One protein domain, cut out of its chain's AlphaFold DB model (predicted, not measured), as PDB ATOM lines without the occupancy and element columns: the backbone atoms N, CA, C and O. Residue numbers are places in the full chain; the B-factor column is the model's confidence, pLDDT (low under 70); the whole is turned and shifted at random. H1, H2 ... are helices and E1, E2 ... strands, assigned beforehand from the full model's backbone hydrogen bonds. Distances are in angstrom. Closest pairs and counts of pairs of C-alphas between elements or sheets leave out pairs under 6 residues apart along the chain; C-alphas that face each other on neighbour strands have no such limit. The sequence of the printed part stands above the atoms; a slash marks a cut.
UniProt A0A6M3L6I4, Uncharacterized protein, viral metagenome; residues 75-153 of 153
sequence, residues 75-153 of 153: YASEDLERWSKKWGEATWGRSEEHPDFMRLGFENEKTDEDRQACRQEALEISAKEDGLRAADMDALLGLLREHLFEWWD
ATOM      1  N   TYR A  75     180.955 186.818 222.785       95.38
ATOM      2  CA  TYR A  75     180.438 186.837 224.162       95.38
ATOM      3  C   TYR A  75     181.263 185.997 225.147       95.38
ATOM      4  O   TYR A  75     181.224 186.255 226.351       95.38
ATOM      5  N   ALA A  76     181.995 184.999 224.648       96.31
ATOM      6  CA  ALA A  76     182.728 184.039 225.469       96.31
ATOM      7  C   ALA A  76     184.256 184.197 225.411       96.31
ATOM      8  O   ALA A  76     184.943 183.476 226.131       96.31
ATOM      9  N   SER A  77     184.826 185.095 224.598       95.38
ATOM     10  CA  SER A  77     186.282 185.112 224.356       95.38
ATOM     11  C   SER A  77     187.125 185.282 225.609       95.38
ATOM     12  O   SER A  77     188.065 184.515 225.808       95.38
ATOM     13  N   GLU A  78     186.791 186.238 226.477       95.75
ATOM     14  CA  GLU A  78     187.545 186.450 227.717       95.75
ATOM     15  C   GLU A  78     187.472 185.238 228.654       95.75
ATOM     16  O   GLU A  78     188.468 184.862 229.281       95.75
ATOM     17  N   ASP A  79     186.295 184.620 228.764       96.69
ATOM     18  CA  ASP A  79     186.090 183.461 229.629       96.69
ATOM     19  C   ASP A  79     186.793 182.223 229.060       96.69
ATOM     20  O   ASP A  79     187.466 181.508 229.804       96.69
ATOM     21  N   LEU A  80     186.728 182.015 227.742       95.12
ATOM     22  CA  LEU A  80     187.449 180.957 227.036       95.12
ATOM     23  C   LEU A  80     188.964 181.144 227.124       95.12
ATOM     24  O   LEU A  80     189.683 180.162 227.294       95.12
ATOM     25  N   GLU A  81     189.473 182.377 227.073       96.50
ATOM     26  CA  GLU A  81     190.900 182.649 227.252       96.50
ATOM     27  C   GLU A  81     191.357 182.268 228.669       96.50
ATOM     28  O   GLU A  81     192.394 181.621 228.848       96.50
ATOM     29  N   ARG A  82     190.577 182.630 229.697       97.06
ATOM     30  CA  ARG A  82     190.864 182.250 231.091       97.06
ATOM     31  C   ARG A  82     190.768 180.742 231.291       97.06
ATOM     32  O   ARG A  82     191.636 180.161 231.943       97.06
ATOM     33  N   TRP A  83     189.745 180.117 230.719       96.69
ATOM     34  CA  TRP A  83     189.531 178.677 230.775       96.69
ATOM     35  C   TRP A  83     190.665 177.917 230.076       96.69
ATOM     36  O   TRP A  83     191.238 177.000 230.659       96.69
ATOM     37  N   SER A  84     191.091 178.368 228.894       95.31
ATOM     38  CA  SER A  84     192.222 177.789 228.162       95.31
ATOM     39  C   SER A  84     193.535 177.936 228.932       95.31
ATOM     40  O   SER A  84     194.270 176.962 229.074       95.31
ATOM     41  N   LYS A  85     193.810 179.105 229.531       96.88
ATOM     42  CA  LYS A  85     194.989 179.296 230.400       96.88
ATOM     43  C   LYS A  85     194.984 178.369 231.615       96.88
ATOM     44  O   LYS A  85     196.049 177.967 232.076       96.88
ATOM     45  N   LYS A  86     193.804 178.062 232.155       97.06
ATOM     46  CA  LYS A  86     193.648 177.179 233.311       97.06
ATOM     47  C   LYS A  86     193.860 175.713 232.943       97.06
ATOM     48  O   LYS A  86     194.597 175.020 233.642       97.06
ATOM     49  N   TRP A  87     193.223 175.236 231.879       96.62
ATOM     50  CA  TRP A  87     193.200 173.811 231.542       96.62
ATOM     51  C   TRP A  87     194.340 173.377 230.607       96.62
ATOM     52  O   TRP A  87     194.711 172.204 230.615       96.62
ATOM     53  N   GLY A  88     194.982 174.321 229.915       95.31
ATOM     54  CA  GLY A  88     196.117 174.072 229.025       95.31
ATOM     55  C   GLY A  88     195.686 173.709 227.606       95.31
ATOM     56  O   GLY A  88     194.546 173.953 227.200       95.31
ATOM     57  N   GLU A  89     196.611 173.146 226.830       93.62
ATOM     58  CA  GLU A  89     196.321 172.758 225.448       93.62
ATOM     59  C   GLU A  89     195.430 171.507 225.366       93.62
ATOM     60  O   GLU A  89     195.380 170.661 226.265       93.62
ATOM     61  N   ALA A  90     194.705 171.395 224.252       93.25
ATOM     62  CA  ALA A  90     193.905 170.222 223.944       93.25
ATOM     63  C   ALA A  90     194.812 169.010 223.687       93.25
ATOM     64  O   ALA A  90     195.653 169.015 222.787       93.25
ATOM     65  N   THR A  91     194.591 167.937 224.439       93.62
ATOM     66  CA  THR A  91     195.282 166.660 224.276       93.62
ATOM     67  C   THR A  91     194.339 165.610 223.705       93.62
ATOM     68  O   THR A  91     193.132 165.610 223.953       93.62
ATOM     69  N   TRP A  92     194.900 164.694 222.919       91.19
ATOM     70  CA  TRP A  92     194.159 163.604 222.297       91.19
ATOM     71  C   TRP A  92     194.648 162.272 222.861       91.19
ATOM     72  O   TRP A  92     195.819 161.924 222.725       91.19
ATOM     73  N   GLY A  93     193.747 161.521 223.488       87.75
ATOM     74  CA  GLY A  93     194.012 160.188 224.032       87.75
ATOM     75  C   GLY A  93     193.028 159.154 223.496       87.75
ATOM     76  O   GLY A  93     192.066 159.500 222.818       87.75
ATOM     77  N   ARG A  94     193.232 157.869 223.799       86.50
ATOM     78  CA  ARG A  94     192.177 156.861 223.601       86.50
ATOM     79  C   ARG A  94     191.211 156.902 224.778       86.50
ATOM     80  O   ARG A  94     191.642 157.078 225.915       86.50
ATOM     81  N   SER A  95     189.919 156.743 224.512       84.44
ATOM     82  CA  SER A  95     188.937 156.569 225.584       84.44
ATOM     83  C   SER A  95     189.097 155.188 226.230       84.44
ATOM     84  O   SER A  95     189.217 154.188 225.525       84.44
ATOM     85  N   GLU A  96     189.078 155.123 227.563       82.81
ATOM     86  CA  GLU A  96     189.105 153.851 228.302       82.81
ATOM     87  C   GLU A  96     187.782 153.085 228.163       82.81
ATOM     88  O   GLU A  96     187.782 151.862 228.038       82.81
ATOM     89  N   GLU A  97     186.655 153.804 228.114       82.56
ATOM     90  CA  GLU A  97     185.312 153.223 227.967       82.56
ATOM     91  C   GLU A  97     185.042 152.745 226.534       82.56
ATOM     92  O   GLU A  97     184.306 151.784 226.307       82.56
ATOM     93  N   HIS A  98     185.662 153.406 225.552       86.25
ATOM     94  CA  HIS A  98     185.455 153.150 224.131       86.25
ATOM     95  C   HIS A  98     186.792 153.205 223.368       86.25
ATOM     96  O   HIS A  98     187.111 154.233 222.770       86.25
ATOM     97  N   PRO A  99     187.574 152.109 223.353       85.88
ATOM     98  CA  PRO A  99     188.949 152.094 222.833       85.88
ATOM     99  C   PRO A  99     189.107 152.507 221.363       85.88
ATOM    100  O   PRO A  99     190.186 152.953 220.965       85.88
ATOM    101  N   ASP A 100     188.041 152.367 220.569       92.56
ATOM    102  CA  ASP A 100     187.998 152.747 219.152       92.56
ATOM    103  C   ASP A 100     187.789 154.256 218.937       92.56
ATOM    104  O   ASP A 100     187.899 154.749 217.814       92.56
ATOM    105  N   PHE A 101     187.501 155.004 220.005       86.62
ATOM    106  CA  PHE A 101     187.233 156.434 219.949       86.62
ATOM    107  C   PHE A 101     188.383 157.240 220.554       86.62
ATOM    108  O   PHE A 101     188.917 156.940 221.628       86.62
ATOM    109  N   MET A 102     188.731 158.319 219.856       87.50
ATOM    110  CA  MET A 102     189.616 159.349 220.382       87.50
ATOM    111  C   MET A 102     188.859 160.183 221.412       87.50
ATOM    112  O   MET A 102     187.726 160.608 221.189       87.50
ATOM    113  N   ARG A 103     189.511 160.438 222.536       86.75
ATOM    114  CA  ARG A 103     189.051 161.318 223.594       86.75
ATOM    115  C   ARG A 103     189.825 162.628 223.523       86.75
ATOM    116  O   ARG A 103     191.054 162.621 223.490       86.75
ATOM    117  N   LEU A 104     189.083 163.729 223.560       90.12
ATOM    118  CA  LEU A 104     189.610 165.059 223.825       90.12
ATOM    119  C   LEU A 104     189.763 165.245 225.343       90.12
ATOM    120  O   LEU A 104     188.835 164.941 226.099       90.12
ATOM    121  N   GLY A 105     190.927 165.710 225.777       91.50
ATOM    122  CA  GLY A 105     191.220 166.126 227.148       91.50
ATOM    123  C   GLY A 105     192.084 167.383 227.150       91.50
ATOM    124  O   GLY A 105     192.352 167.953 226.093       91.50
ATOM    125  N   PHE A 106     192.548 167.798 228.324       94.69
ATOM    126  CA  PHE A 106     193.394 168.983 228.490       94.69
ATOM    127  C   PHE A 106     194.606 168.669 229.365       94.69
ATOM    128  O   PHE A 106     194.537 167.793 230.222       94.69
ATOM    129  N   GLU A 107     195.730 169.350 229.144       94.81
ATOM    130  CA  GLU A 107     197.009 169.052 229.817       94.81
ATOM    131  C   GLU A 107     196.922 169.030 231.351       94.81
ATOM    132  O   GLU A 107     197.561 168.202 232.006       94.81
ATOM    133  N   ASN A 108     196.124 169.931 231.931       94.44
ATOM    134  CA  ASN A 108     195.976 170.045 233.381       94.44
ATOM    135  C   ASN A 108     194.854 169.161 233.952       94.44
ATOM    136  O   ASN A 108     194.677 169.123 235.168       94.44
ATOM    137  N   GLU A 109     194.129 168.420 233.110       93.50
ATOM    138  CA  GLU A 109     193.119 167.445 233.526       93.50
ATOM    139  C   GLU A 109     193.798 166.125 233.931       93.50
ATOM    140  O   GLU A 109     194.070 165.265 233.092       93.50
ATOM    141  N   LYS A 110     194.103 165.953 235.225       91.25
ATOM    142  CA  LYS A 110     194.844 164.775 235.722       91.25
ATOM    143  C   LYS A 110     193.948 163.724 236.360       91.25
ATOM    144  O   LYS A 110     194.290 162.544 236.354       91.25
ATOM    145  N   THR A 111     192.827 164.151 236.925       91.62
ATOM    146  CA  THR A 111     191.882 163.295 237.646       91.62
ATOM    147  C   THR A 111     190.499 163.310 236.992       91.62
ATOM    148  O   THR A 111     190.189 164.160 236.154       91.62
ATOM    149  N   ASP A 112     189.638 162.360 237.363       89.56
ATOM    150  CA  ASP A 112     188.234 162.384 236.932       89.56
ATOM    151  C   ASP A 112     187.465 163.570 237.540       89.56
ATOM    152  O   ASP A 112     186.536 164.082 236.917       89.56
ATOM    153  N   GLU A 113     187.875 164.049 238.719       93.69
ATOM    154  CA  GLU A 113     187.330 165.263 239.336       93.69
ATOM    155  C   GLU A 113     187.694 166.507 238.513       93.69
ATOM    156  O   GLU A 113     186.811 167.301 238.185       93.69
ATOM    157  N   ASP A 114     188.956 166.628 238.082       93.81
ATOM    158  CA  ASP A 114     189.404 167.708 237.189       93.81
ATOM    159  C   ASP A 114     188.610 167.711 235.881       93.81
ATOM    160  O   ASP A 114     188.221 168.763 235.380       93.81
ATOM    161  N   ARG A 115     188.313 166.522 235.342       90.56
ATOM    162  CA  ARG A 115     187.501 166.370 234.129       90.56
ATOM    163  C   ARG A 115     186.097 166.904 234.314       90.56
ATOM    164  O   ARG A 115     185.576 167.596 233.438       90.56
ATOM    165  N   GLN A 116     185.459 166.527 235.417       94.19
ATOM    166  CA  GLN A 116     184.110 166.981 235.723       94.19
ATOM    167  C   GLN A 116     184.094 168.496 235.921       94.19
ATOM    168  O   GLN A 116     183.235 169.156 235.343       94.19
ATOM    169  N   ALA A 117     185.079 169.052 236.631       96.12
ATOM    170  CA  ALA A 117     185.220 170.493 236.822       96.12
ATOM    171  C   ALA A 117     185.446 171.238 235.494       96.12
ATOM    172  O   ALA A 117     184.745 172.202 235.201       96.12
ATOM    173  N   CYS A 118     186.357 170.752 234.648       95.50
ATOM    174  CA  CYS A 118     186.649 171.324 233.333       95.50
ATOM    175  C   CYS A 118     185.403 171.379 232.437       95.50
ATOM    176  O   CYS A 118     185.090 172.422 231.856       95.50
ATOM    177  N   ARG A 119     184.642 170.275 232.382       93.81
ATOM    178  CA  ARG A 119     183.373 170.203 231.641       93.81
ATOM    179  C   ARG A 119     182.311 171.119 232.229       93.81
ATOM    180  O   ARG A 119     181.613 171.784 231.471       93.81
ATOM    181  N   GLN A 120     182.182 171.148 233.551       96.94
ATOM    182  CA  GLN A 120     181.210 171.992 234.232       96.94
ATOM    183  C   GLN A 120     181.483 173.477 233.959       96.94
ATOM    184  O   GLN A 120     180.565 174.207 233.604       96.94
ATOM    185  N   GLU A 121     182.745 173.903 234.011       97.38
ATOM    186  CA  GLU A 121     183.138 175.273 233.668       97.38
ATOM    187  C   GLU A 121     182.855 175.606 232.202       97.38
ATOM    188  O   GLU A 121     182.343 176.681 231.907       97.38
ATOM    189  N   ALA A 122     183.131 174.686 231.275       95.44
ATOM    190  CA  ALA A 122     182.803 174.890 229.866       95.44
ATOM    191  C   ALA A 122     181.283 175.048 229.646       95.44
ATOM    192  O   ALA A 122     180.856 175.910 228.876       95.44
ATOM    193  N   LEU A 123     180.465 174.258 230.353       96.62
ATOM    194  CA  LEU A 123     179.004 174.385 230.329       96.62
ATOM    195  C   LEU A 123     178.536 175.722 230.914       96.62
ATOM    196  O   LEU A 123     177.619 176.333 230.375       96.62
ATOM    197  N   GLU A 124     179.161 176.191 231.992       97.69
ATOM    198  CA  GLU A 124     178.846 177.486 232.604       97.69
ATOM    199  C   GLU A 124     179.185 178.657 231.680       97.69
ATOM    200  O   GLU A 124     178.385 179.587 231.559       97.69
ATOM    201  N   ILE A 125     180.325 178.597 230.983       97.50
ATOM    202  CA  ILE A 125     180.713 179.595 229.977       97.50
ATOM    203  C   ILE A 125     179.689 179.619 228.841       97.50
ATOM    204  O   ILE A 125     179.176 180.685 228.516       97.50
ATOM    205  N   SER A 126     179.330 178.452 228.301       96.88
ATOM    206  CA  SER A 126     178.328 178.344 227.235       96.88
ATOM    207  C   SER A 126     176.950 178.853 227.680       96.88
ATOM    208  O   SER A 126     176.313 179.618 226.963       96.88
ATOM    209  N   ALA A 127     176.502 178.511 228.891       97.50
ATOM    210  CA  ALA A 127     175.226 178.995 229.418       97.50
ATOM    211  C   ALA A 127     175.224 180.520 229.626       97.50
ATOM    212  O   ALA A 127     174.217 181.189 229.380       97.50
ATOM    213  N   LYS A 128     176.351 181.083 230.075       97.44
ATOM    214  CA  LYS A 128     176.529 182.531 230.213       97.44
ATOM    215  C   LYS A 128     176.507 183.223 228.849       97.44
ATOM    216  O   LYS A 128     175.836 184.243 228.712       97.44
ATOM    217  N   GLU A 129     177.207 182.667 227.865       97.25
ATOM    218  CA  GLU A 129     177.231 183.141 226.478       97.25
ATOM    219  C   GLU A 129     175.815 183.214 225.895       97.25
ATOM    220  O   GLU A 129     175.383 184.275 225.441       97.25
ATOM    221  N   ASP A 130     175.052 182.123 226.007       96.88
ATOM    222  CA  ASP A 130     173.667 182.056 225.541       96.88
ATOM    223  C   ASP A 130     172.773 183.083 226.244       96.88
ATOM    224  O   ASP A 130     171.946 183.734 225.600       96.88
ATOM    225  N   GLY A 131     172.960 183.280 227.553       97.94
ATOM    226  CA  GLY A 131     172.235 184.293 228.317       97.94
ATOM    227  C   GLY A 131     172.526 185.722 227.851       97.94
ATOM    228  O   GLY A 131     171.602 186.527 227.715       97.94
ATOM    229  N   LEU A 132     173.792 186.044 227.572       97.62
ATOM    230  CA  LEU A 132     174.199 187.354 227.053       97.62
ATOM    231  C   LEU A 132     173.668 187.593 225.635       97.62
ATOM    232  O   LEU A 132     173.115 188.660 225.358       97.62
ATOM    233  N   ARG A 133     173.773 186.586 224.761       97.00
ATOM    234  CA  ARG A 133     173.237 186.629 223.396       97.00
ATOM    235  C   ARG A 133     171.719 186.831 223.407       97.00
ATOM    236  O   ARG A 133     171.203 187.670 222.668       97.00
ATOM    237  N   ALA A 134     171.000 186.107 224.265       97.50
ATOM    238  CA  ALA A 134     169.554 186.253 224.428       97.50
ATOM    239  C   ALA A 134     169.169 187.651 224.935       97.50
ATOM    240  O   ALA A 134     168.266 188.271 224.382       97.50
ATOM    241  N   ALA A 135     169.892 188.184 225.925       98.06
ATOM    242  CA  ALA A 135     169.653 189.529 226.443       98.06
ATOM    243  C   ALA A 135     169.855 190.620 225.377       98.06
ATOM    244  O   ALA A 135     169.043 191.543 225.280       98.06
ATOM    245  N   ASP A 136     170.896 190.513 224.546       98.19
ATOM    246  CA  ASP A 136     171.100 191.439 223.428       98.19
ATOM    247  C   ASP A 136     170.008 191.289 222.357       98.19
ATOM    248  O   ASP A 136     169.517 192.292 221.835       98.19
ATOM    249  N   MET A 137     169.564 190.063 222.063       97.62
ATOM    250  CA  MET A 137     168.438 189.833 221.152       97.62
ATOM    251  C   MET A 137     167.144 190.476 221.672       97.62
ATOM    252  O   MET A 137     166.454 191.170 220.922       97.62
ATOM    253  N   ASP A 138     166.834 190.312 222.957       98.31
ATOM    254  CA  ASP A 138     165.666 190.927 223.589       98.31
ATOM    255  C   ASP A 138     165.751 192.459 223.573       98.31
ATOM    256  O   ASP A 138     164.766 193.133 223.257       98.31
ATOM    257  N   ALA A 139     166.933 193.022 223.844       98.12
ATOM    258  CA  ALA A 139     167.165 194.463 223.771       98.12
ATOM    259  C   ALA A 139     166.955 195.006 222.348       98.12
ATOM    260  O   ALA A 139     166.290 196.031 222.164       98.12
ATOM    261  N   LEU A 140     167.471 194.306 221.331       97.75
ATOM    262  CA  LEU A 140     167.265 194.656 219.927       97.75
ATOM    263  C   LEU A 140     165.779 194.619 219.558       97.75
ATOM    264  O   LEU A 140     165.259 195.578 218.988       97.75
ATOM    265  N   LEU A 141     165.084 193.527 219.887       97.31
ATOM    266  CA  LEU A 141     163.660 193.373 219.589       97.31
ATOM    267  C   LEU A 141     162.800 194.401 220.330       97.31
ATOM    268  O   LEU A 141     161.791 194.842 219.780       97.31
ATOM    269  N   GLY A 142     163.198 194.805 221.539       97.75
ATOM    270  CA  GLY A 142     162.576 195.898 222.283       97.75
ATOM    271  C   GLY A 142     162.662 197.226 221.531       97.75
ATOM    272  O   GLY A 142     161.627 197.824 221.244       97.75
ATOM    273  N   LEU A 143     163.874 197.627 221.129       96.56
ATOM    274  CA  LEU A 143     164.107 198.856 220.357       96.56
ATOM    275  C   LEU A 143     163.344 198.853 219.027       96.56
ATOM    276  O   LEU A 143     162.720 199.847 218.662       96.56
ATOM    277  N   LEU A 144     163.371 197.726 218.310       95.94
ATOM    278  CA  LEU A 144     162.629 197.590 217.062       95.94
ATOM    279  C   LEU A 144     161.130 197.705 217.316       95.94
ATOM    280  O   LEU A 144     160.466 198.474 216.643       95.94
ATOM    281  N   ARG A 145     160.572 196.989 218.294       96.44
ATOM    282  CA  ARG A 145     159.131 197.047 218.577       96.44
ATOM    283  C   ARG A 145     158.654 198.466 218.875       96.44
ATOM    284  O   ARG A 145     157.557 198.818 218.455       96.44
ATOM    285  N   GLU A 146     159.452 199.234 219.607       96.12
ATOM    286  CA  GLU A 146     159.106 200.594 220.008       96.12
ATOM    287  C   GLU A 146     159.105 201.563 218.822       96.12
ATOM    288  O   GLU A 146     158.179 202.357 218.689       96.12
ATOM    289  N   HIS A 147     160.084 201.450 217.920       93.81
ATOM    290  CA  HIS A 147     160.336 202.491 216.921       93.81
ATOM    291  C   HIS A 147     160.223 202.039 215.462       93.81
ATOM    292  O   HIS A 147     160.451 202.840 214.554       93.81
ATOM    293  N   LEU A 148     159.879 200.769 215.199       86.12
ATOM    294  CA  LEU A 148     159.935 200.197 213.852       86.12
ATOM    295  C   LEU A 148     159.162 201.040 212.851       86.12
ATOM    296  O   LEU A 148     159.651 201.191 211.752       86.12
ATOM    297  N   PHE A 149     157.990 201.574 213.182       87.62
ATOM    298  CA  PHE A 149     157.188 202.317 212.207       87.62
ATOM    299  C   PHE A 149     157.660 203.758 211.994       87.62
ATOM    300  O   PHE A 149     157.445 204.300 210.920       87.62
ATOM    301  N   GLU A 150     158.350 204.348 212.967       88.19
ATOM    302  CA  GLU A 150     158.805 205.744 212.919       88.19
ATOM    303  C   GLU A 150     160.121 205.892 212.146       88.19
ATOM    304  O   GLU A 150     160.412 206.929 211.561       88.19
ATOM    305  N   TRP A 151     160.939 204.839 212.125       88.25
ATOM    306  CA  TRP A 151     162.282 204.854 211.541       88.25
ATOM    307  C   TRP A 151     162.339 204.794 210.008       88.25
ATOM    308  O   TRP A 151     163.439 204.873 209.450       88.25
ATOM    309  N   TRP A 152     161.202 204.618 209.331       80.38
ATOM    310  CA  TRP A 152     161.129 204.498 207.864       80.38
ATOM    311  C   TRP A 152     160.315 205.600 207.183       80.38
ATOM    312  O   TRP A 152     160.218 205.573 205.952       80.38
ATOM    313  N   ASP A 153     159.752 206.526 207.961       66.19
ATOM    314  CA  ASP A 153     159.030 207.706 207.469       66.19
ATOM    315  C   ASP A 153     159.997 208.852 207.113       66.19
ATOM    316  O   ASP A 153     159.762 209.523 206.076       66.19
TER     317      ASP A 153
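AT A GLANCE: This is residues 75 to 153 of the 153 residues of an uncharacterized protein of viral metagenome (UniProt A0A6M3L6I4). What is the main picture? One long helix, H2, makes most of the length; the short helix H1 runs beside its residues 118 to 125, and a small hairpin of two strands, E1 and E2, sits at the end where H2 begins. Residues 134 to 153, of which 134 to 147 belong to H2, stick out as a free arm. How is it made up? The 79 printed residues hold H1, E1, E2 and H2 in that order, mostly helix, with one antiparallel sheet of order E1 - E2. The whole is extended, with a radius of gyration of the C-alphas of 20.0 A and spans of 64 by 27 by 18 A.

IN THESE COORDINATES: Where do the first elements lie? H1 is residues 77 to 87, 15.1 A long, from C-alpha 77 at (186.282, 185.112, 224.356). E1 is residues 90 to 94, 13.5 A, and E2 is residues 102 to 106, 13.1 A. Where does the last element end? H2, residues 112 to 147, is 52.8 A long and ends at C-alpha 147 at (160.336, 202.491, 216.921).

HOW THE PARTS SIT: How do the helices meet? H1 and H2 touch, H2 with residues 118 to 125 alone; the closest C-alphas, of Asp 79 and Ile 125, are 6.6 A apart. They run opposite ways at a shallow tilt of 2 degrees. In both, every O i to N i+4 pair is within hydrogen-bond range. How do the strands pair? E1 and E2 form an antiparallel hairpin at 142 degrees, with N 91 and O 105 at 2.8 A and N 103 and O 93 at 2.7 A, within hydrogen-bond range. Which elements stay apart? E1 and H2 are apart.

THE WHOLE: How large is it? The two C-alphas farthest apart, those of Glu 96 and Asp 153, are 65.1 A apart. Are there cuts or long links? The printed part has no cut and no long link. Where is confidence low? Residue 153 is under 70; the mean pLDDT of the printed part is 93.3.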